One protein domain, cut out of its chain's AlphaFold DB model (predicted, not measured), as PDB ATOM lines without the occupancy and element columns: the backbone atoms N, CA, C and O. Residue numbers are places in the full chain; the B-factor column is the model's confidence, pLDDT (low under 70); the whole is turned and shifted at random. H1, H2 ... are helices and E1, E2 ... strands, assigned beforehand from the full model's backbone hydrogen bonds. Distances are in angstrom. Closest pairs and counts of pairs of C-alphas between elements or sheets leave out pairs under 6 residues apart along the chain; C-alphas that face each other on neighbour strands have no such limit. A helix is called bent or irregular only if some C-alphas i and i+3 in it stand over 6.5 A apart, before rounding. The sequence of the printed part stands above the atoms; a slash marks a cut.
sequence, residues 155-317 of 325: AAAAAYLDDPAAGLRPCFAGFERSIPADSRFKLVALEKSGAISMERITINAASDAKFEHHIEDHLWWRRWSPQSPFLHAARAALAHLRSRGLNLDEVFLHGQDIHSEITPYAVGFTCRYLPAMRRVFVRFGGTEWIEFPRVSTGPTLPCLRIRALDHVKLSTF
ATOM      1  N   ALA A 155     137.931 121.557 144.151       79.75
ATOM      2  CA  ALA A 155     136.759 122.275 143.649       79.75
ATOM      3  C   ALA A 155     136.303 123.380 144.616       79.75
ATOM      4  O   ALA A 155     136.104 124.517 144.201       79.75
ATOM      5  N   ALA A 156     136.214 123.093 145.919       73.81
ATOM      6  CA  ALA A 156     135.910 124.114 146.922       73.81
ATOM      7  C   ALA A 156     137.044 125.140 147.068       73.81
ATOM      8  O   ALA A 156     136.785 126.317 147.309       73.81
ATOM      9  N   ALA A 157     138.301 124.717 146.904       71.38
ATOM     10  CA  ALA A 157     139.435 125.633 146.873       71.38
ATOM     11  C   ALA A 157     139.375 126.562 145.648       71.38
ATOM     12  O   ALA A 157     139.602 127.759 145.793       71.38
ATOM     13  N   ALA A 158     139.028 126.034 144.474       74.94
ATOM     14  CA  ALA A 158     138.824 126.820 143.263       74.94
ATOM     15  C   ALA A 158     137.648 127.794 143.416       74.94
ATOM     16  O   ALA A 158     137.804 128.966 143.103       74.94
ATOM     17  N   ALA A 159     136.523 127.344 143.981       79.06
ATOM     18  CA  ALA A 159     135.367 128.195 144.261       79.06
ATOM     19  C   ALA A 159     135.705 129.330 145.244       79.06
ATOM     20  O   ALA A 159     135.309 130.466 145.025       79.06
ATOM     21  N   TYR A 160     136.494 129.057 146.290       77.12
ATOM     22  CA  TYR A 160     136.994 130.102 147.192       77.12
ATOM     23  C   TYR A 160     137.909 131.103 146.472       77.12
ATOM     24  O   TYR A 160     137.851 132.302 146.730       77.12
ATOM     25  N   LEU A 161     138.769 130.620 145.571       80.25
ATOM     26  CA  LEU A 161     139.654 131.473 144.776       80.25
ATOM     27  C   LEU A 161     138.918 132.272 143.697       80.25
ATOM     28  O   LEU A 161     139.503 133.211 143.169       80.25
ATOM     29  N   ASP A 162     137.665 131.943 143.403       86.06
ATOM     30  CA  ASP A 162     136.780 132.679 142.501       86.06
ATOM     31  C   ASP A 162     135.582 133.269 143.255       86.06
ATOM     32  O   ASP A 162     134.454 133.243 142.772       86.06
ATOM     33  N   ASP A 163     135.819 133.779 144.467       85.25
ATOM     34  CA  ASP A 163     134.830 134.530 145.239       85.25
ATOM     35  C   ASP A 163     135.091 136.050 145.132       85.25
ATOM     36  O   ASP A 163     135.901 136.608 145.891       85.25
ATOM     37  N   PRO A 164     134.388 136.770 144.229       84.19
ATOM     38  CA  PRO A 164     134.490 138.219 144.116       84.19
ATOM     39  C   PRO A 164     134.134 138.960 145.407       84.19
ATOM     40  O   PRO A 164     134.687 140.033 145.653       84.19
ATOM     41  N   ALA A 165     133.236 138.413 146.238       81.19
ATOM     42  CA  ALA A 165     132.840 139.027 147.504       81.19
ATOM     43  C   ALA A 165     133.950 138.932 148.564       81.19
ATOM     44  O   ALA A 165     134.009 139.766 149.464       81.19
ATOM     45  N   ALA A 166     134.881 137.985 148.412       80.12
ATOM     46  CA  ALA A 166     136.127 137.906 149.175       80.12
ATOM     47  C   ALA A 166     137.309 138.641 148.501       80.12
ATOM     48  O   ALA A 166     138.451 138.573 148.983       80.12
ATOM     49  N   GLY A 167     137.065 139.323 147.374       86.81
ATOM     50  CA  GLY A 167     138.104 139.972 146.577       86.81
ATOM     51  C   GLY A 167     139.072 138.950 145.978       86.81
ATOM     52  O   GLY A 167     140.283 139.177 145.951       86.81
ATOM     53  N   LEU A 168     138.575 137.775 145.594       89.88
ATOM     54  CA  LEU A 168     139.367 136.695 145.019       89.88
ATOM     55  C   LEU A 168     138.953 136.437 143.571       89.88
ATOM     56  O   LEU A 168     137.792 136.588 143.196       89.88
ATOM     57  N   ARG A 169     139.956 136.104 142.757       92.94
ATOM     58  CA  ARG A 169     139.838 135.695 141.356       92.94
ATOM     59  C   ARG A 169     140.882 134.617 141.078       92.94
ATOM     60  O   ARG A 169     141.964 134.681 141.675       92.94
ATOM     61  N   PRO A 170     140.654 133.701 140.119       92.25
ATOM     62  CA  PRO A 170     141.631 132.673 139.765       92.25
ATOM     63  C   PRO A 170     143.018 133.233 139.410       92.25
ATOM     64  O   PRO A 170     144.037 132.622 139.732       92.25
ATOM     65  N   CYS A 171     143.092 134.435 138.825       94.44
ATOM     66  CA  CYS A 171     144.360 135.106 138.516       94.44
ATOM     67  C   CYS A 171     145.174 135.514 139.761       94.44
ATOM     68  O   CYS A 171     146.374 135.762 139.656       94.44
ATOM     69  N   PHE A 172     144.559 135.561 140.945       94.94
ATOM     70  CA  PHE A 172     145.242 135.807 142.217       94.94
ATOM     71  C   PHE A 172     145.742 134.537 142.897       94.94
ATOM     72  O   PHE A 172     146.371 134.649 143.948       94.94
ATOM     73  N   ALA A 173     145.499 133.354 142.322       87.88
ATOM     74  CA  ALA A 173     145.962 132.096 142.890       87.88
ATOM     75  C   ALA A 173     147.475 132.153 143.185       87.88
ATOM     76  O   ALA A 173     148.286 132.382 142.287       87.88
ATOM     77  N   GLY A 174     147.873 131.959 144.441       86.38
ATOM     78  CA  GLY A 174     149.262 132.056 144.904       86.38
ATOM     79  C   GLY A 174     149.779 133.478 145.182       86.38
ATOM     80  O   GLY A 174     150.918 133.628 145.637       86.38
ATOM     81  N   PHE A 175     148.971 134.514 144.947       90.81
ATOM     82  CA  PHE A 175     149.268 135.922 145.240       90.81
ATOM     83  C   PHE A 175     148.365 136.532 146.314       90.81
ATOM     84  O   PHE A 175     148.556 137.690 146.679       90.81
ATOM     85  N   GLU A 176     147.404 135.787 146.854       87.75
ATOM     86  CA  GLU A 176     146.317 136.284 147.710       87.75
ATOM     87  C   GLU A 176     146.833 137.025 148.950       87.75
ATOM     88  O   GLU A 176     146.179 137.927 149.477       87.75
ATOM     89  N   ARG A 177     148.024 136.630 149.421       82.19
ATOM     90  CA  ARG A 177     148.722 137.248 150.557       82.19
ATOM     91  C   ARG A 177     149.666 138.380 150.177       82.19
ATOM     92  O   ARG A 177     150.006 139.167 151.059       82.19
ATOM     93  N   SER A 178     150.122 138.395 148.931       91.12
ATOM     94  CA  SER A 178     151.110 139.336 148.408       91.12
ATOM     95  C   SER A 178     150.447 140.579 147.817       91.12
ATOM     96  O   SER A 178     151.039 141.650 147.848       91.12
ATOM     97  N   ILE A 179     149.213 140.447 147.320       93.56
ATOM     98  CA  ILE A 179     148.379 141.575 146.906       93.56
ATOM     99  C   ILE A 179     147.536 142.011 148.114       93.56
ATOM    100  O   ILE A 179     146.778 141.186 148.647       93.56
ATOM    101  N   PRO A 180     147.641 143.276 148.568       90.31
ATOM    102  CA  PRO A 180     146.818 143.791 149.657       90.31
ATOM    103  C   PRO A 180     145.324 143.564 149.398       90.31
ATOM    104  O   PRO A 180     144.863 143.678 148.263       90.31
ATOM    105  N   ALA A 181     144.559 143.242 150.446       86.75
ATOM    106  CA  ALA A 181     143.138 142.902 150.309       86.75
ATOM    107  C   ALA A 181     142.340 144.025 149.625       86.75
ATOM    108  O   ALA A 181     141.593 143.763 148.689       86.75
ATOM    109  N   ASP A 182     142.572 145.270 150.035       87.00
ATOM    110  CA  ASP A 182     141.960 146.454 149.432       87.00
ATOM    111  C   ASP A 182     142.304 146.595 147.935       87.00
ATOM    112  O   ASP A 182     141.413 146.760 147.099       87.00
ATOM    113  N   SER A 183     143.573 146.401 147.557       93.06
ATOM    114  CA  SER A 183     143.973 146.346 146.145       93.06
ATOM    115  C   SER A 183     143.238 145.243 145.382       93.06
ATOM    116  O   SER A 183     142.777 145.487 144.270       93.06
ATOM    117  N   ARG A 184     143.075 144.047 145.970       94.25
ATOM    118  CA  ARG A 184     142.327 142.955 145.330       94.25
ATOM    119  C   ARG A 184     140.865 143.327 145.096       94.25
ATOM    120  O   ARG A 184     140.391 143.177 143.977       94.25
ATOM    121  N   PHE A 185     140.167 143.863 146.099       92.19
ATOM    122  CA  PHE A 185     138.772 144.300 145.949       92.19
ATOM    123  C   PHE A 185     138.598 145.332 144.834       92.19
ATOM    124  O   PHE A 185     137.692 145.213 144.010       92.19
ATOM    125  N   LYS A 186     139.497 146.314 144.765       92.19
ATOM    126  CA  LYS A 186     139.474 147.344 143.720       92.19
ATOM    127  C   LYS A 186     139.716 146.767 142.333       92.19
ATOM    128  O   LYS A 186     139.001 147.114 141.399       92.19
ATOM    129  N   LEU A 187     140.688 145.870 142.202       95.94
ATOM    130  CA  LEU A 187     140.970 145.184 140.947       95.94
ATOM    131  C   LEU A 187     139.776 144.339 140.474       95.94
ATOM    132  O   LEU A 187     139.395 144.426 139.310       95.94
ATOM    133  N   VAL A 188     139.128 143.599 141.379       95.56
ATOM    134  CA  VAL A 188     137.898 142.844 141.078       95.56
ATOM    135  C   VAL A 188     136.765 143.772 140.645       95.56
ATOM    136  O   VAL A 188     136.061 143.477 139.683       95.56
ATOM    137  N   ALA A 189     136.590 144.911 141.317       93.44
ATOM    138  CA  ALA A 189     135.571 145.890 140.951       93.44
ATOM    139  C   ALA A 189     135.831 146.513 139.565       93.44
ATOM    140  O   ALA A 189     134.900 146.642 138.766       93.44
ATOM    141  N   LEU A 190     137.088 146.850 139.256       95.44
ATOM    142  CA  LEU A 190     137.494 147.361 137.944       95.44
ATOM    143  C   LEU A 190     137.254 146.324 136.842       95.44
ATOM    144  O   LEU A 190     136.661 146.657 135.815       95.44
ATOM    145  N   GLU A 191     137.642 145.068 137.062       96.50
ATOM    146  CA  GLU A 191     137.408 143.982 136.105       96.50
ATOM    147  C   GLU A 191     135.909 143.733 135.892       96.50
ATOM    148  O   GLU A 191     135.448 143.684 134.754       96.50
ATOM    149  N   LYS A 192     135.111 143.690 136.969       94.94
ATOM    150  CA  LYS A 192     133.647 143.539 136.895       94.94
ATOM    151  C   LYS A 192     132.975 144.668 136.107       94.94
ATOM    152  O   LYS A 192     131.977 144.433 135.434       94.94
ATOM    153  N   SER A 193     133.507 145.889 136.177       95.38
ATOM    154  CA  SER A 193     133.006 147.022 135.382       95.38
ATOM    155  C   SER A 193     133.397 146.954 133.894       95.38
ATOM    156  O   SER A 193     132.898 147.738 133.080       95.38
ATOM    157  N   GLY A 194     134.285 146.025 133.523       96.94
ATOM    158  CA  GLY A 194     134.873 145.923 132.190       96.94
ATOM    159  C   GLY A 194     135.925 146.997 131.906       96.94
ATOM    160  O   GLY A 194     136.187 147.283 130.746       96.94
ATOM    161  N   ALA A 195     136.490 147.627 132.940       97.19
ATOM    162  CA  ALA A 195     137.529 148.648 132.793       97.19
ATOM    163  C   ALA A 195     138.912 148.030 132.531       97.19
ATOM    164  O   ALA A 195     139.741 148.619 131.832       97.19
ATOM    165  N   ILE A 196     139.151 146.836 133.082       98.19
ATOM    166  CA  ILE A 196     140.388 146.065 132.918       98.19
ATOM    167  C   ILE A 196     140.088 144.583 132.682       98.19
ATOM    168  O   ILE A 196     139.016 144.103 133.043       98.19
ATOM    169  N   SER A 197     141.069 143.849 132.161       98.19
ATOM    170  CA  SER A 197     141.140 142.384 132.275       98.19
ATOM    171  C   SER A 197     142.341 141.979 133.118       98.19
ATOM    172  O   SER A 197     143.391 142.624 133.021       98.19
ATOM    173  N   MET A 198     142.224 140.884 133.868       98.19
ATOM    174  CA  MET A 198     143.323 140.335 134.658       98.19
ATOM    175  C   MET A 198     143.647 138.894 134.273       98.19
ATOM    176  O   MET A 198     142.767 138.065 134.072       98.19
ATOM    177  N   GLU A 199     144.935 138.581 134.220       97.69
ATOM    178  CA  GLU A 199     145.440 137.255 133.884       97.69
ATOM    179  C   GLU A 199     146.662 136.937 134.740       97.69
ATOM    180  O   GLU A 199     147.508 137.793 134.992       97.69
ATOM    181  N   ARG A 200     146.784 135.682 135.171       96.69
ATOM    182  CA  ARG A 200     148.031 135.196 135.755       96.69
ATOM    183  C   ARG A 200     148.923 134.663 134.649       96.69
ATOM    184  O   ARG A 200     148.557 133.702 133.982       96.69
ATOM    185  N   ILE A 201     150.115 135.229 134.528       97.69
ATOM    186  CA  ILE A 201     151.132 134.759 133.589       97.69
ATOM    187  C   ILE A 201     152.367 134.279 134.352       97.69
ATOM    188  O   ILE A 201     152.552 134.564 135.538       97.69
ATOM    189  N   THR A 202     153.218 133.519 133.669       97.00
ATOM    190  CA  THR A 202     154.520 133.102 134.193       97.00
ATOM    191  C   THR A 202     155.599 133.584 133.245       97.00
ATOM    192  O   THR A 202     155.568 133.262 132.060       97.00
ATOM    193  N   ILE A 203     156.552 134.349 133.770       97.06
ATOM    194  CA  ILE A 203     157.697 134.844 133.010       97.06
ATOM    195  C   ILE A 203     158.911 133.973 133.326       97.06
ATOM    196  O   ILE A 203     159.192 133.689 134.491       97.06
ATOM    197  N   ASN A 204     159.625 133.538 132.288       95.00
ATOM    198  CA  ASN A 204     160.904 132.856 132.449       95.00
ATOM    199  C   ASN A 204     161.986 133.890 132.781       95.00
ATOM    200  O   ASN A 204     162.166 134.859 132.046       95.00
ATOM    201  N   ALA A 205     162.684 133.681 133.890       89.19
ATOM    202  CA  ALA A 205     163.738 134.565 134.356       89.19
ATOM    203  C   ALA A 205     165.149 134.082 134.000       89.19
ATOM    204  O   ALA A 205     166.110 134.816 134.213       89.19
ATOM    205  N   ALA A 206     165.285 132.882 133.428       78.94
ATOM    206  CA  ALA A 206     166.516 132.449 132.782       78.94
ATOM    207  C   ALA A 206     166.636 133.165 131.430       78.94
ATOM    208  O   ALA A 206     166.238 132.642 130.388       78.94
ATOM    209  N   SER A 207     167.108 134.409 131.461       73.44
ATOM    210  CA  SER A 207     167.359 135.187 130.259       73.44
ATOM    211  C   SER A 207     168.760 135.776 130.298       73.44
ATOM    212  O   SER A 207     169.045 136.660 131.102       73.44
ATOM    213  N   ASP A 208     169.593 135.345 129.353       75.00
ATOM    214  CA  ASP A 208     170.881 135.975 129.041       75.00
ATOM    215  C   ASP A 208     170.700 137.211 128.140       75.00
ATOM    216  O   ASP A 208     171.614 137.615 127.417       75.00
ATOM    217  N   ALA A 209     169.501 137.811 128.136       81.38
ATOM    218  CA  ALA A 209     169.233 139.009 127.359       81.38
ATOM    219  C   ALA A 209     170.194 140.123 127.784       81.38
ATOM    220  O   ALA A 209     170.254 140.520 128.952       81.38
ATOM    221  N   LYS A 210     170.936 140.624 126.797       86.00
ATOM    222  CA  LYS A 210     171.730 141.846 126.898       86.00
ATOM    223  C   LYS A 210     170.844 143.016 126.498       86.00
ATOM    224  O   LYS A 210     170.225 142.961 125.432       86.00
ATOM    225  N   PHE A 211     170.747 144.040 127.336       88.38
ATOM    226  CA  PHE A 211     170.008 145.258 127.004       88.38
ATOM    227  C   PHE A 211     170.954 146.340 126.470       88.38
ATOM    228  O   PHE A 211     172.175 146.234 126.600       88.38
ATOM    229  N   GLU A 212     170.395 147.354 125.813       88.88
ATOM    230  CA  GLU A 212     171.126 148.552 125.412       88.88
ATOM    231  C   GLU A 212     171.714 149.236 126.654       88.88
ATOM    232  O   GLU A 212     171.183 149.109 127.762       88.88
ATOM    233  N   HIS A 213     172.821 149.961 126.474       85.19
ATOM    234  CA  HIS A 213     173.599 150.499 127.592       85.19
ATOM    235  C   HIS A 213     172.760 151.366 128.536       85.19
ATOM    236  O   HIS A 213     172.858 151.192 129.742       85.19
ATOM    237  N   HIS A 214     171.871 152.215 128.014       85.44
ATOM    238  CA  HIS A 214     171.030 153.085 128.841       85.44
ATOM    239  C   HIS A 214     169.975 152.319 129.654       85.44
ATOM    240  O   HIS A 214     169.630 152.738 130.758       85.44
ATOM    241  N   ILE A 215     169.488 151.179 129.153       86.56
ATOM    242  CA  ILE A 215     168.571 150.301 129.894       86.56
ATOM    243  C   ILE A 215     169.329 149.566 130.995       86.56
ATOM    244  O   ILE A 215     168.861 149.513 132.133       86.56
ATOM    245  N   GLU A 216     170.510 149.024 130.685       87.56
ATOM    246  CA  GLU A 216     171.385 148.456 131.713       87.56
ATOM    247  C   GLU A 216     171.729 149.538 132.757       87.56
ATOM    248  O   GLU A 216     171.644 149.286 133.958       87.56
ATOM    249  N   ASP A 217     171.989 150.778 132.347       84.44
ATOM    250  CA  ASP A 217     172.285 151.861 133.280       84.44
ATOM    251  C   ASP A 217     171.115 152.195 134.206       84.44
ATOM    252  O   ASP A 217     171.310 152.383 135.414       84.44
ATOM    253  N   HIS A 218     169.892 152.190 133.672       82.50
ATOM    254  CA  HIS A 218     168.672 152.331 134.464       82.50
ATOM    255  C   HIS A 218     168.531 151.205 135.510       82.50
ATOM    256  O   HIS A 218     168.065 151.448 136.628       82.50
ATOM    257  N   LEU A 219     168.942 149.978 135.174       81.00
ATOM    258  CA  LEU A 219     168.848 148.804 136.047       81.00
ATOM    259  C   LEU A 219     169.941 148.755 137.130       81.00
ATOM    260  O   LEU A 219     169.629 148.532 138.303       81.00
ATOM    261  N   TRP A 220     171.209 148.938 136.749       71.56
ATOM    262  CA  TRP A 220     172.374 148.638 137.592       71.56
ATOM    263  C   TRP A 220     172.857 149.814 138.432       71.56
ATOM    264  O   TRP A 220     173.216 149.631 139.594       71.56
ATOM    265  N   TRP A 221     172.879 151.025 137.875       57.81
ATOM    266  CA  TRP A 221     173.647 152.109 138.492       57.81
ATOM    267  C   TRP A 221     172.877 152.906 139.548       57.81
ATOM    268  O   TRP A 221     173.490 153.668 140.293       57.81
ATOM    269  N   ARG A 222     171.546 152.758 139.650       65.00
ATOM    270  CA  ARG A 222     170.729 153.650 140.500       65.00
ATOM    271  C   ARG A 222     169.693 152.990 141.406       65.00
ATOM    272  O   ARG A 222     169.129 153.691 142.245       65.00
ATOM    273  N   ARG A 223     169.391 151.693 141.254       78.44
ATOM    274  CA  ARG A 223     168.167 151.124 141.862       78.44
ATOM    275  C   ARG A 223     168.375 149.855 142.675       78.44
ATOM    276  O   ARG A 223     167.855 149.783 143.790       78.44
ATOM    277  N   TRP A 224     169.115 148.870 142.161       90.31
ATOM    278  CA  TRP A 224     169.230 147.557 142.803       90.31
ATOM    279  C   TRP A 224     170.627 146.950 142.684       90.31
ATOM    280  O   TRP A 224     171.316 147.139 141.689       90.31
ATOM    281  N   SER A 225     171.027 146.176 143.697       89.44
ATOM    282  CA  SER A 225     172.284 145.426 143.671       89.44
ATOM    283  C   SER A 225     172.237 144.249 142.679       89.44
ATOM    284  O   SER A 225     171.149 143.736 142.396       89.44
ATOM    285  N   PRO A 226     173.401 143.749 142.215       87.88
ATOM    286  CA  PRO A 226     173.499 142.593 141.318       87.88
ATOM    287  C   PRO A 226     172.742 141.341 141.783       87.88
ATOM    288  O   PRO A 226     172.183 140.607 140.975       87.88
ATOM    289  N   GLN A 227     172.716 141.092 143.094       88.31
ATOM    290  CA  GLN A 227     172.054 139.931 143.698       88.31
ATOM    291  C   GLN A 227     170.600 140.217 144.107       88.31
ATOM    292  O   GLN A 227     169.958 139.386 144.751       88.31
ATOM    293  N   SER A 228     170.072 141.400 143.787       91.31
ATOM    294  CA  SER A 228     168.725 141.787 144.184       91.31
ATOM    295  C   SER A 228     167.669 140.966 143.433       91.31
ATOM    296  O   SER A 228     167.674 140.942 142.199       91.31
ATOM    297  N   PRO A 229     166.675 140.381 144.131       93.62
ATOM    298  CA  PRO A 229     165.539 139.738 143.470       93.62
ATOM    299  C   PRO A 229     164.720 140.721 142.617       93.62
ATOM    300  O   PRO A 229     164.024 140.295 141.698       93.62
ATOM    301  N   PHE A 230     164.804 142.030 142.885       94.44
ATOM    302  CA  PHE A 230     164.162 143.052 142.055       94.44
ATOM    303  C   PHE A 230     164.871 143.241 140.717       94.44
ATOM    304  O   PHE A 230     164.199 143.338 139.697       94.44
ATOM    305  N   LEU A 231     166.210 143.237 140.703       93.62
ATOM    306  CA  LEU A 231     166.974 143.308 139.459       93.62
ATOM    307  C   LEU A 231     166.674 142.087 138.582       93.62
ATOM    308  O   LEU A 231     166.399 142.230 137.393       93.62
ATOM    309  N   HIS A 232     166.647 140.900 139.192       92.88
ATOM    310  CA  HIS A 232     166.274 139.653 138.520       92.88
ATOM    311  C   HIS A 232     164.875 139.729 137.893       92.88
ATOM    312  O   HIS A 232     164.709 139.460 136.703       92.88
ATOM    313  N   ALA A 233     163.870 140.167 138.662       95.44
ATOM    314  CA  ALA A 233     162.504 140.329 138.164       95.44
ATOM    315  C   ALA A 233     162.391 141.395 137.063       95.44
ATOM    316  O   ALA A 233     161.672 141.186 136.086       95.44
ATOM    317  N   ALA A 234     163.122 142.507 137.180       95.69
ATOM    318  CA  ALA A 234     163.156 143.561 136.173       95.69
ATOM    319  C   ALA A 234     163.746 143.073 134.846       95.69
ATOM    320  O   ALA A 234     163.109 143.240 133.807       95.69
ATOM    321  N   ARG A 235     164.904 142.398 134.870       94.69
ATOM    322  CA  ARG A 235     165.506 141.805 133.663       94.69
ATOM    323  C   ARG A 235     164.557 140.807 133.004       94.69
ATOM    324  O   ARG A 235     164.356 140.868 131.795       94.69
ATOM    325  N   ALA A 236     163.938 139.931 133.795       95.94
ATOM    326  CA  ALA A 236     162.980 138.951 133.293       95.94
ATOM    327  C   ALA A 236     161.758 139.617 132.633       95.94
ATOM    328  O   ALA A 236     161.344 139.219 131.544       95.94
ATOM    329  N   ALA A 237     161.206 140.662 133.258       96.88
ATOM    330  CA  ALA A 237     160.087 141.424 132.711       96.88
ATOM    331  C   ALA A 237     160.452 142.113 131.388       96.88
ATOM    332  O   ALA A 237     159.720 141.984 130.410       96.88
ATOM    333  N   LEU A 238     161.601 142.792 131.329       96.44
ATOM    334  CA  LEU A 238     162.059 143.480 130.118       96.44
ATOM    335  C   LEU A 238     162.389 142.498 128.990       96.44
ATOM    336  O   LEU A 238     162.018 142.737 127.844       96.44
ATOM    337  N   ALA A 239     163.013 141.360 129.302       96.38
ATOM    338  CA  ALA A 239     163.249 140.298 128.326       96.38
ATOM    339  C   ALA A 239     161.930 139.749 127.758       96.38
ATOM    340  O   ALA A 239     161.823 139.526 126.553       96.38
ATOM    341  N   HIS A 240     160.911 139.578 128.608       96.88
ATOM    342  CA  HIS A 240     159.573 139.165 128.187       96.88
ATOM    343  C   HIS A 240     158.875 140.208 127.301       96.88
ATOM    344  O   HIS A 240     158.238 139.847 126.314       96.88
ATOM    345  N   LEU A 241     158.985 141.498 127.623       96.62
ATOM    346  CA  LEU A 241     158.414 142.563 126.793       96.62
ATOM    347  C   LEU A 241     159.135 142.656 125.440       96.62
ATOM    348  O   LEU A 241     158.482 142.715 124.400       96.62
ATOM    349  N   ARG A 242     160.469 142.558 125.426       96.00
ATOM    350  CA  ARG A 242     161.259 142.544 124.188       96.00
ATOM    351  C   ARG A 242     160.940 141.345 123.305       96.00
ATOM    352  O   ARG A 242     160.823 141.506 122.096       96.00
ATOM    353  N   SER A 243     160.785 140.148 123.874       95.44
ATOM    354  CA  SER A 243     160.454 138.956 123.078       95.44
ATOM    355  C   SER A 243     159.070 139.041 122.428       95.44
ATOM    356  O   SER A 243     158.807 138.347 121.449       95.44
ATOM    357  N   ARG A 244     158.208 139.935 122.925       96.25
ATOM    358  CA  ARG A 244     156.929 140.312 122.312       96.25
ATOM    359  C   ARG A 244     157.045 141.445 121.283       96.25
ATOM    360  O   ARG A 244     156.019 141.892 120.782       96.25
ATOM    361  N   GLY A 245     158.258 141.908 120.976       95.94
ATOM    362  CA  GLY A 245     158.528 142.971 120.005       95.94
ATOM    363  C   GLY A 245     158.234 144.385 120.512       95.94
ATOM    364  O   GLY A 245     158.010 145.275 119.699       95.94
ATOM    365  N   LEU A 246     158.184 144.595 121.831       95.69
ATOM    366  CA  LEU A 246     157.842 145.894 122.414       95.69
ATOM    367  C   LEU A 246     159.069 146.798 122.563       95.69
ATOM    368  O   LEU A 246     160.157 146.325 122.901       95.69
ATOM    369  N   ASN A 247     158.864 148.102 122.358       94.69
ATOM    370  CA  ASN A 247     159.879 149.119 122.600       94.69
ATOM    371  C   ASN A 247     160.115 149.274 124.111       94.69
ATOM    372  O   ASN A 247     159.195 149.603 124.858       94.69
ATOM    373  N   LEU A 248     161.343 149.023 124.569       95.44
ATOM    374  CA  LEU A 248     161.671 149.090 125.994       95.44
ATOM    375  C   LEU A 248     161.858 150.527 126.504       95.44
ATOM    376  O   LEU A 248     161.727 150.754 127.704       95.44
ATOM    377  N   ASP A 249     162.098 151.495 125.617       94.06
ATOM    378  CA  ASP A 249     162.213 152.918 125.976       94.06
ATOM    379  C   ASP A 249     160.887 153.505 126.486       94.06
ATOM    380  O   ASP A 249     160.861 154.500 127.211       94.06
ATOM    381  N   GLU A 250     159.787 152.840 126.143       94.44
ATOM    382  CA  GLU A 250     158.398 153.168 126.468       94.44
ATOM    383  C   GLU A 250     157.871 152.389 127.689       94.44
ATOM    384  O   GLU A 250     156.663 152.221 127.879       94.44
ATOM    385  N   VAL A 251     158.772 151.864 128.527       95.50
ATOM    386  CA  VAL A 251     158.402 151.113 129.730       95.50
ATOM    387  C   VAL A 251     158.499 151.988 130.979       95.50
ATOM    388  O   VAL A 251     159.553 152.537 131.298       95.50
ATOM    389  N   PHE A 252     157.413 152.025 131.752       95.06
ATOM    390  CA  PHE A 252     157.405 152.510 133.131       95.06
ATOM    391  C   PHE A 252     157.831 151.384 134.077       95.06
ATOM    392  O   PHE A 252     157.038 150.507 134.441       95.06
ATOM    393  N   LEU A 253     159.093 151.384 134.493       95.38
ATOM    394  CA  LEU A 253     159.649 150.371 135.377       95.38
ATOM    395  C   LEU A 253     159.609 150.848 136.833       95.38
ATOM    396  O   LEU A 253     160.371 151.706 137.272       95.38
ATOM    397  N   HIS A 254     158.730 150.241 137.623       93.44
ATOM    398  CA  HIS A 254     158.663 150.359 139.077       93.44
ATOM    399  C   HIS A 254     158.721 151.807 139.597       93.44
ATOM    400  O   HIS A 254     159.512 152.119 140.486       93.44
ATOM    401  N   GLY A 255     157.916 152.716 139.050       89.88
ATOM    402  CA  GLY A 255     157.872 154.103 139.526       89.88
ATOM    403  C   GLY A 255     158.716 155.097 138.724       89.88
ATOM    404  O   GLY A 255     158.734 156.268 139.090       89.88
ATOM    405  N   GLN A 256     159.430 154.656 137.685       91.31
ATOM    406  CA  GLN A 256     160.235 155.528 136.824       91.31
ATOM    407  C   GLN A 256     160.116 155.102 135.364       91.31
ATOM    408  O   GLN A 256     160.134 153.908 135.067       91.31
ATOM    409  N   ASP A 257     160.041 156.078 134.471       91.69
ATOM    410  CA  ASP A 257     160.150 155.856 133.034       91.69
ATOM    411  C   ASP A 257     161.589 155.457 132.682       91.69
ATOM    412  O   ASP A 257     162.547 155.985 133.260       91.69
ATOM    413  N   ILE A 258     161.759 154.506 131.760       90.62
ATOM    414  CA  ILE A 258     163.092 154.168 131.245       90.62
ATOM    415  C   ILE A 258     163.633 155.330 130.408       90.62
ATOM    416  O   ILE A 258     164.769 155.754 130.631       90.62
ATOM    417  N   HIS A 259     162.825 155.860 129.483       89.31
ATOM    418  CA  HIS A 259     163.231 156.982 128.638       89.31
ATOM    419  C   HIS A 259     162.074 157.910 128.230       89.31
ATOM    420  O   HIS A 259     162.206 159.125 128.341       89.31
ATOM    421  N   SER A 260     160.953 157.355 127.762       86.31
ATOM    422  CA  SER A 260     159.814 158.113 127.226       86.31
ATOM    423  C   SER A 260     158.792 158.499 128.301       86.31
ATOM    424  O   SER A 260     158.498 157.702 129.185       86.31
ATOM    425  N   GLU A 261     158.170 159.680 128.178       81.62
ATOM    426  CA  GLU A 261     157.005 160.075 128.998       81.62
ATOM    427  C   GLU A 261     155.714 159.334 128.599       81.62
ATOM    428  O   GLU A 261     154.735 159.305 129.350       81.62
ATOM    429  N   ILE A 262     155.691 158.751 127.396       86.62
ATOM    430  CA  ILE A 262     154.607 157.887 126.929       86.62
ATOM    431  C   ILE A 262     154.989 156.453 127.282       86.62
ATOM    432  O   ILE A 262     155.921 155.897 126.699       86.62
ATOM    433  N   THR A 263     154.252 155.863 128.225       87.31
ATOM    434  CA  THR A 263     154.537 154.523 128.751       87.31
ATOM    435  C   THR A 263     153.352 153.568 128.595       87.31
ATOM    436  O   THR A 263     152.625 153.304 129.564       87.31
ATOM    437  N   PRO A 264     153.123 153.020 127.387       92.31
ATOM    438  CA  PRO A 264     152.105 152.006 127.129       92.31
ATOM    439  C   PRO A 264     152.271 150.743 127.986       92.31
ATOM    440  O   PRO A 264     151.285 150.032 128.192       92.31
ATOM    441  N   TYR A 265     153.475 150.464 128.496       96.56
ATOM    442  CA  TYR A 265     153.779 149.265 129.273       96.56
ATOM    443  C   TYR A 265     154.357 149.630 130.636       96.56
ATOM    444  O   TYR A 265     155.301 150.407 130.736       96.56
ATOM    445  N   ALA A 266     153.821 149.035 131.695       97.25
ATOM    446  CA  ALA A 266     154.295 149.248 133.054       97.25
ATOM    447  C   ALA A 266     154.671 147.934 133.735       97.25
ATOM    448  O   ALA A 266     154.027 146.902 133.542       97.25
ATOM    449  N   VAL A 267     155.700 147.984 134.577       97.88
ATOM    450  CA  VAL A 267     156.146 146.856 135.396       97.88
ATOM    451  C   VAL A 267     156.202 147.291 136.855       97.88
ATOM    452  O   VAL A 267     156.952 148.194 137.217       97.88
ATOM    453  N   GLY A 268     155.412 146.648 137.709       97.06
ATOM    454  CA  GLY A 268     155.339 146.911 139.143       97.06
ATOM    455  C   GLY A 268     155.888 145.755 139.974       97.06
ATOM    456  O   GLY A 268     155.869 144.598 139.554       97.06
ATOM    457  N   PHE A 269     156.376 146.070 141.175       97.38
ATOM    458  CA  PHE A 269     156.863 145.065 142.121       97.38
ATOM    459  C   PHE A 269     156.224 145.286 143.488       97.38
ATOM    460  O   PHE A 269     156.040 146.431 143.920       97.38
ATOM    461  N   THR A 270     155.933 144.174 144.168       95.38
ATOM    462  CA  THR A 270     155.422 144.112 145.546       95.38
ATOM    463  C   THR A 270     154.174 144.965 145.787       95.38
ATOM    464  O   THR A 270     153.955 145.447 146.895       95.38
ATOM    465  N   CYS A 271     153.385 145.202 144.740       96.25
ATOM    466  CA  CYS A 271     152.204 146.061 144.704       96.25
ATOM    467  C   CYS A 271     152.455 147.518 145.128       96.25
ATOM    468  O   CYS A 271     151.496 148.249 145.367       96.25
ATOM    469  N   ARG A 272     153.718 147.969 145.199       93.81
ATOM    470  CA  ARG A 272     154.074 149.294 145.738       93.81
ATOM    471  C   ARG A 272     153.462 150.434 144.925       93.81
ATOM    472  O   ARG A 272     152.982 151.402 145.497       93.81
ATOM    473  N   TYR A 273     153.481 150.304 143.602       93.56
ATOM    474  CA  TYR A 273     152.959 151.313 142.672       93.56
ATOM    475  C   TYR A 273     151.642 150.900 142.024       93.56
ATOM    476  O   TYR A 273     151.147 151.598 141.146       93.56
ATOM    477  N   LEU A 274     151.039 149.799 142.479       93.81
ATOM    478  CA  LEU A 274     149.743 149.362 141.980       93.81
ATOM    479  C   LEU A 274     148.650 150.445 142.137       93.81
ATOM    480  O   LEU A 274     147.853 150.587 141.211       93.81
ATOM    481  N   PRO A 275     148.626 151.279 143.204       90.88
ATOM    482  CA  PRO A 275     147.709 152.422 143.263       90.88
ATOM    483  C   PRO A 275     147.884 153.425 142.108       90.88
ATOM    484  O   PRO A 275     146.904 153.992 141.626       90.88
ATOM    485  N   ALA A 276     149.108 153.595 141.597       90.31
ATOM    486  CA  ALA A 276     149.407 154.492 140.481       90.31
ATOM    487  C   ALA A 276     149.016 153.916 139.105       90.31
ATOM    488  O   ALA A 276     148.959 154.670 138.133       90.31
ATOM    489  N   MET A 277     148.693 152.620 139.006       94.81
ATOM    490  CA  MET A 277     148.342 151.943 137.746       94.81
ATOM    491  C   MET A 277     147.239 152.674 136.976       94.81
ATOM    492  O   MET A 277     147.348 152.882 135.771       94.81
ATOM    493  N   ARG A 278     146.189 153.126 137.670       92.38
ATOM    494  CA  ARG A 278     145.090 153.862 137.032       92.38
ATOM    495  C   ARG A 278     145.578 155.162 136.395       92.38
ATOM    496  O   ARG A 278     145.180 155.474 135.277       92.38
ATOM    497  N   ARG A 279     146.454 155.904 137.080       91.19
ATOM    498  CA  ARG A 279     147.066 157.117 136.525       91.19
ATOM    499  C   ARG A 279     147.897 156.783 135.289       91.19
ATOM    500  O   ARG A 279     147.815 157.532 134.324       91.19
ATOM    501  N   VAL A 280     148.623 155.664 135.292       92.19
ATOM    502  CA  VAL A 280     149.381 155.207 134.118       92.19
ATOM    503  C   VAL A 280     148.471 154.920 132.928       92.19
ATOM    504  O   VAL A 280     148.700 155.451 131.843       92.19
ATOM    505  N   PHE A 281     147.380 154.187 133.138       95.31
ATOM    506  CA  PHE A 281     146.430 153.899 132.064       95.31
ATOM    507  C   PHE A 281     145.710 155.145 131.538       95.31
ATOM    508  O   PHE A 281     145.516 155.281 130.335       95.31
ATOM    509  N   VAL A 282     145.306 156.073 132.410       92.88
ATOM    510  CA  VAL A 282     144.493 157.232 132.002       92.88
ATOM    511  C   VAL A 282     145.343 158.383 131.461       92.88
ATOM    512  O   VAL A 282     144.969 158.994 130.467       92.88
ATOM    513  N   ARG A 283     146.466 158.710 132.112       90.38
ATOM    514  CA  ARG A 283     147.257 159.908 131.787       90.38
ATOM    515  C   ARG A 283     148.360 159.644 130.768       90.38
ATOM    516  O   ARG A 283     148.656 160.534 129.984       90.38
ATOM    517  N   PHE A 284     148.965 158.461 130.803       89.38
ATOM    518  CA  PHE A 284     150.154 158.145 130.001       89.38
ATOM    519  C   PHE A 284     149.855 157.158 128.865       89.38
ATOM    520  O   PHE A 284     150.773 156.613 128.262       89.38
ATOM    521  N   GLY A 285     148.569 156.906 128.578       88.38
ATOM    522  CA  GLY A 285     148.147 155.979 127.525       88.38
ATOM    523  C   GLY A 285     148.515 154.520 127.806       88.38
ATOM    524  O   GLY A 285     148.604 153.722 126.877       88.38
ATOM    525  N   GLY A 286     148.751 154.163 129.074       93.94
ATOM    526  CA  GLY A 286     149.143 152.814 129.468       93.94
ATOM    527  C   GLY A 286     148.124 151.759 129.028       93.94
ATOM    528  O   GLY A 286     146.934 151.884 129.304       93.94
ATOM    529  N   THR A 287     148.598 150.692 128.392       97.12
ATOM    530  CA  THR A 287     147.769 149.590 127.873       97.12
ATOM    531  C   THR A 287     147.903 148.317 128.707       97.12
ATOM    532  O   THR A 287     146.951 147.540 128.822       97.12
ATOM    533  N   GLU A 288     149.064 148.103 129.330       97.88
ATOM    534  CA  GLU A 288     149.368 146.886 130.078       97.88
ATOM    535  C   GLU A 288     150.234 147.175 131.313       97.88
ATOM    536  O   GLU A 288     151.179 147.962 131.264       97.88
ATOM    537  N   TRP A 289     149.921 146.503 132.420       98.25
ATOM    538  CA  TRP A 289     150.688 146.499 133.662       98.25
ATOM    539  C   TRP A 289     151.031 145.059 134.051       98.25
ATOM    540  O   TRP A 289     150.139 144.225 134.218       98.25
ATOM    541  N   ILE A 290     152.315 144.764 134.234       98.44
ATOM    542  CA  ILE A 290     152.801 143.490 134.770       98.44
ATOM    543  C   ILE A 290     153.214 143.717 136.221       98.44
ATOM    544  O   ILE A 290     154.224 144.356 136.504       98.44
ATOM    545  N   GLU A 291     152.438 143.183 137.155       98.38
ATOM    546  CA  GLU A 291     152.742 143.237 138.580       98.38
ATOM    547  C   GLU A 291     153.427 141.940 139.016       98.38
ATOM    548  O   GLU A 291     152.927 140.849 138.739       98.38
ATOM    549  N   PHE A 292     154.522 142.042 139.771       97.88
ATOM    550  CA  PHE A 292     155.088 140.918 140.518       97.88
ATOM    551  C   PHE A 292     154.751 141.094 142.003       97.88
ATOM    552  O   PHE A 292     155.532 141.710 142.740       97.88
ATOM    553  N   PRO A 293     153.634 140.519 142.497       96.31
ATOM    554  CA  PRO A 293     153.260 140.646 143.904       96.31
ATOM    555  C   PRO A 293     154.343 140.121 144.849       96.31
ATOM    556  O   PRO A 293     154.487 140.600 145.970       96.31
ATOM    557  N   ARG A 294     155.127 139.138 144.392       94.06
ATOM    558  CA  ARG A 294     156.280 138.595 145.106       94.06
ATOM    559  C   ARG A 294     157.462 138.451 144.157       94.06
ATOM    560  O   ARG A 294     157.407 137.655 143.226       94.06
ATOM    561  N   VAL A 295     158.542 139.166 144.449       93.44
ATOM    562  CA  VAL A 295     159.828 138.990 143.766       93.44
ATOM    563  C   VAL A 295     160.577 137.785 144.342       93.44
ATOM    564  O   VAL A 295     160.514 137.507 145.543       93.44
ATOM    565  N   SER A 296     161.259 137.034 143.482       92.50
ATOM    566  CA  SER A 296     162.113 135.903 143.852       92.50
ATOM    567  C   SER A 296     163.242 135.764 142.830       92.50
ATOM    568  O   SER A 296     163.187 136.382 141.772       92.50
ATOM    569  N   THR A 297     164.255 134.958 143.134       91.88
ATOM    570  CA  THR A 297     165.346 134.602 142.206       91.88
ATOM    571  C   THR A 297     165.081 133.279 141.478       91.88
ATOM    572  O   THR A 297     165.998 132.650 140.958       91.88
ATOM    573  N   GLY A 298     163.827 132.815 141.476       92.56
ATOM    574  CA  GLY A 298     163.450 131.565 140.824       92.56
ATOM    575  C   GLY A 298     163.583 131.636 139.296       92.56
ATOM    576  O   GLY A 298     163.572 132.730 138.725       92.56
ATOM    577  N   PRO A 299     163.659 130.476 138.616       92.81
ATOM    578  CA  PRO A 299     163.721 130.413 137.155       92.81
ATOM    579  C   PRO A 299     162.401 130.836 136.498       92.81
ATOM    580  O   PRO A 299     162.387 131.266 135.351       92.81
ATOM    581  N   THR A 300     161.286 130.740 137.221       95.31
ATOM    582  CA  THR A 300     159.971 131.191 136.775       95.31
ATOM    583  C   THR A 300     159.386 132.171 137.776       95.31
ATOM    584  O   THR A 300     159.415 131.959 138.991       95.31
ATOM    585  N   LEU A 301     158.847 133.266 137.251       96.25
ATOM    586  CA  LEU A 301     158.291 134.355 138.033       96.25
ATOM    587  C   LEU A 301     156.801 134.483 137.718       96.25
ATOM    588  O   LEU A 301     156.432 135.008 136.661       96.25
ATOM    589  N   PRO A 302     155.924 133.981 138.602       96.50
ATOM    590  CA  PRO A 302     154.500 134.187 138.444       96.50
ATOM    591  C   PRO A 302     154.197 135.674 138.667       96.50
ATOM    592  O   PRO A 302     154.600 136.255 139.676       96.50
ATOM    593  N   CYS A 303     153.454 136.273 137.745       97.62
ATOM    594  CA  CYS A 303     153.035 137.670 137.806       97.62
ATOM    595  C   CYS A 303     151.558 137.830 137.422       97.62
ATOM    596  O   CYS A 303     150.929 136.934 136.851       97.62
ATOM    597  N   LEU A 304     150.996 138.973 137.800       98.31
ATOM    598  CA  LEU A 304     149.649 139.391 137.443       98.31
ATOM    599  C   LEU A 304     149.752 140.372 136.275       98.31
ATOM    600  O   LEU A 304     150.317 141.453 136.421       98.31
ATOM    601  N   ARG A 305     149.194 140.000 135.124       98.38
ATOM    602  CA  ARG A 305     149.028 140.890 133.979       98.38
ATOM    603  C   ARG A 305     147.671 141.569 134.062       98.38
ATOM    604  O   ARG A 305     146.648 140.901 134.183       98.38
ATOM    605  N   ILE A 306     147.671 142.888 133.954       98.50
ATOM    606  CA  ILE A 306     146.479 143.729 133.959       98.50
ATOM    607  C   ILE A 306     146.477 144.526 132.659       98.50
ATOM    608  O   ILE A 306     147.480 145.149 132.322       98.50
ATOM    609  N   ARG A 307     145.372 144.509 131.914       98.38
ATOM    610  CA  ARG A 307     145.228 145.286 130.673       98.38
ATOM    611  C   ARG A 307     144.085 146.267 130.791       98.38
ATOM    612  O   ARG A 307     143.034 145.900 131.315       98.38
ATOM    613  N   ALA A 308     144.286 147.476 130.282       97.75
ATOM    614  CA  ALA A 308     143.213 148.444 130.130       97.75
ATOM    615  C   ALA A 308     142.275 147.993 128.998       97.75
ATOM    616  O   ALA A 308     142.734 147.636 127.915       97.75
ATOM    617  N   LEU A 309     140.967 147.985 129.263       97.44
ATOM    618  CA  LEU A 309     139.933 147.714 128.257       97.44
ATOM    619  C   LEU A 309     139.131 148.976 127.922       97.44
ATOM    620  O   LEU A 309     138.717 149.157 126.783       97.44
ATOM    621  N   ASP A 310     138.915 149.844 128.915       96.38
ATOM    622  CA  ASP A 310     138.114 151.059 128.776       96.38
ATOM    623  C   ASP A 310     138.700 152.191 129.639       96.38
ATOM    624  O   ASP A 310     138.534 152.239 130.864       96.38
ATOM    625  N   HIS A 311     139.401 153.120 128.983       94.38
ATOM    626  CA  HIS A 311     140.043 154.267 129.633       94.38
ATOM    627  C   HIS A 311     139.030 155.267 130.206       94.38
ATOM    628  O   HIS A 311     139.329 155.935 131.199       94.38
ATOM    629  N   VAL A 312     137.819 155.345 129.641       93.88
ATOM    630  CA  VAL A 312     136.761 156.227 130.150       93.88
ATOM    631  C   VAL A 312     136.279 155.696 131.494       93.88
ATOM    632  O   VAL A 312     136.311 156.436 132.480       93.88
ATOM    633  N   LYS A 313     135.958 154.401 131.590       94.25
ATOM    634  CA  LYS A 313     135.582 153.771 132.868       94.25
ATOM    635  C   LYS A 313     136.687 153.864 133.909       94.25
ATOM    636  O   LYS A 313     136.395 154.149 135.072       94.25
ATOM    637  N   LEU A 314     137.945 153.676 133.499       93.62
ATOM    638  CA  LEU A 314     139.094 153.881 134.382       93.62
ATOM    639  C   LEU A 314     139.144 155.317 134.903       93.62
ATOM    640  O   LEU A 314     139.377 155.510 136.092       93.62
ATOM    641  N   SER A 315     138.888 156.326 134.068       91.00
ATOM    642  CA  SER A 315     138.913 157.729 134.499       91.00
ATOM    643  C   SER A 315     137.801 158.060 135.504       91.00
ATOM    644  O   SER A 315     138.072 158.732 136.501       91.00
ATOM    645  N   THR A 316     136.594 157.514 135.319       89.06
ATOM    646  CA  THR A 316     135.410 157.812 136.144       89.06
ATOM    647  C   THR A 316     135.281 156.961 137.407       89.06
ATOM    648  O   THR A 316     134.439 157.253 138.259       89.06
ATOM    649  N   PHE A 317     136.075 155.894 137.547       84.62
ATOM    650  CA  PHE A 317     136.036 155.032 138.727       84.62
ATOM    651  C   PHE A 317     136.407 155.847 139.977       84.62
ATOM    652  O   PHE A 317     137.538 156.324 140.100       84.62
TER     653      PHE A 317
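This is residues 155 to 317 of the 325 residues of an uncharacterized protein of Amycolatopsis orientalis (UniProt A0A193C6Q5). A strongly twisted sheet of five strands curls round the longest helix, H4, on one face, while H5 and H2 cover part of the other face. H3 packs on H4 at one end of the long axis, H1 lies at the other end beyond H2, and H6 packs on H5. The printed part has 163 residues with six named helices and five named strands, in the order H1 H2 E1 H3 H4 E2 E3 H5 E4 E5 H6; its class is mixed, helices and strands. The mixed sheet runs E1 E5 E4 E3 E2. The whole is compact, with a radius of gyration of the C-alphas of 15.7 A and spans of 46 by 34 by 25 A.

The sheet holds E1, residues 196 to 204, 24.4 A long; E5, residues 300 to 308, 25.0 A; E4, residues 288 to 292; E3, residues 265 to 269; and E2, residues 251 to 253. E1 bends by 52 degrees at residue 200. H4 is residues 229 to 243, 21.0 A, from C-alpha 229 at (165.539, 139.738, 143.470). H5 is residues 274 to 283, 14.9 A, and H2 residues 181 to 192, 16.4 A. H1 is residues 155 to 161, with C-alpha 155 at (136.759, 122.275, 143.649); H3 is residues 213 to 220. H6, residues 311 to 316, ends with C-alpha 316 at (135.410, 157.812, 136.144).

E1 and E5 are antiparallel, with N 199 and O 305 2.9 A apart, within hydrogen-bond range. E4 and E5 form a hairpin, with N 291 and O 304 at 2.8 A. E3 is parallel to E4, with N 268 and O 290 at 2.8 A, and to E2, with N 267 and O 252 at 2.9 A. E3, H5 and E4 make a strand-helix-strand unit, two parallel neighbour strands joined through a helix, with a right-handed crossover. Three layers result from helices on both faces: H4 on one, H2 and H5 on the other. The closest C-alphas of H4 and E3, Ala 237 and Val 267, are 7.2 A apart. H5 lies over E4, along the strands at 12 degrees on the local plane, at a height over the sheet of 8.6 A. It is only just irregular: C-alphas 275 and 278 are 6.9 A apart. The closest C-alphas of H2 and E1, Glu 191 and Ser 197, are 5.6 A apart. H5 and H6 touch, with C-alphas 282 and 311 closest at 5.8 A. H3 and H4, a helical hairpin, only just touch, with 3 pairs of C-alphas within 8 A; Leu 219 and Leu 231 are closest at 6.7 A. H1 is apart from H2. In H1, H2, H3, H4 and H6 every O i to N i+4 pair is within hydrogen-bond range; in H5, 4 of 6 are.

The C-alphas farthest apart, those of Ala 156 and His 213, are 49.9 A apart. The printed part has no cut. The links H1 to H2, 19 residues, and E2 to E3, 11 residues, are long. Mean pLDDT of the printed part is 91.1; residues 221 to 222 are under 70.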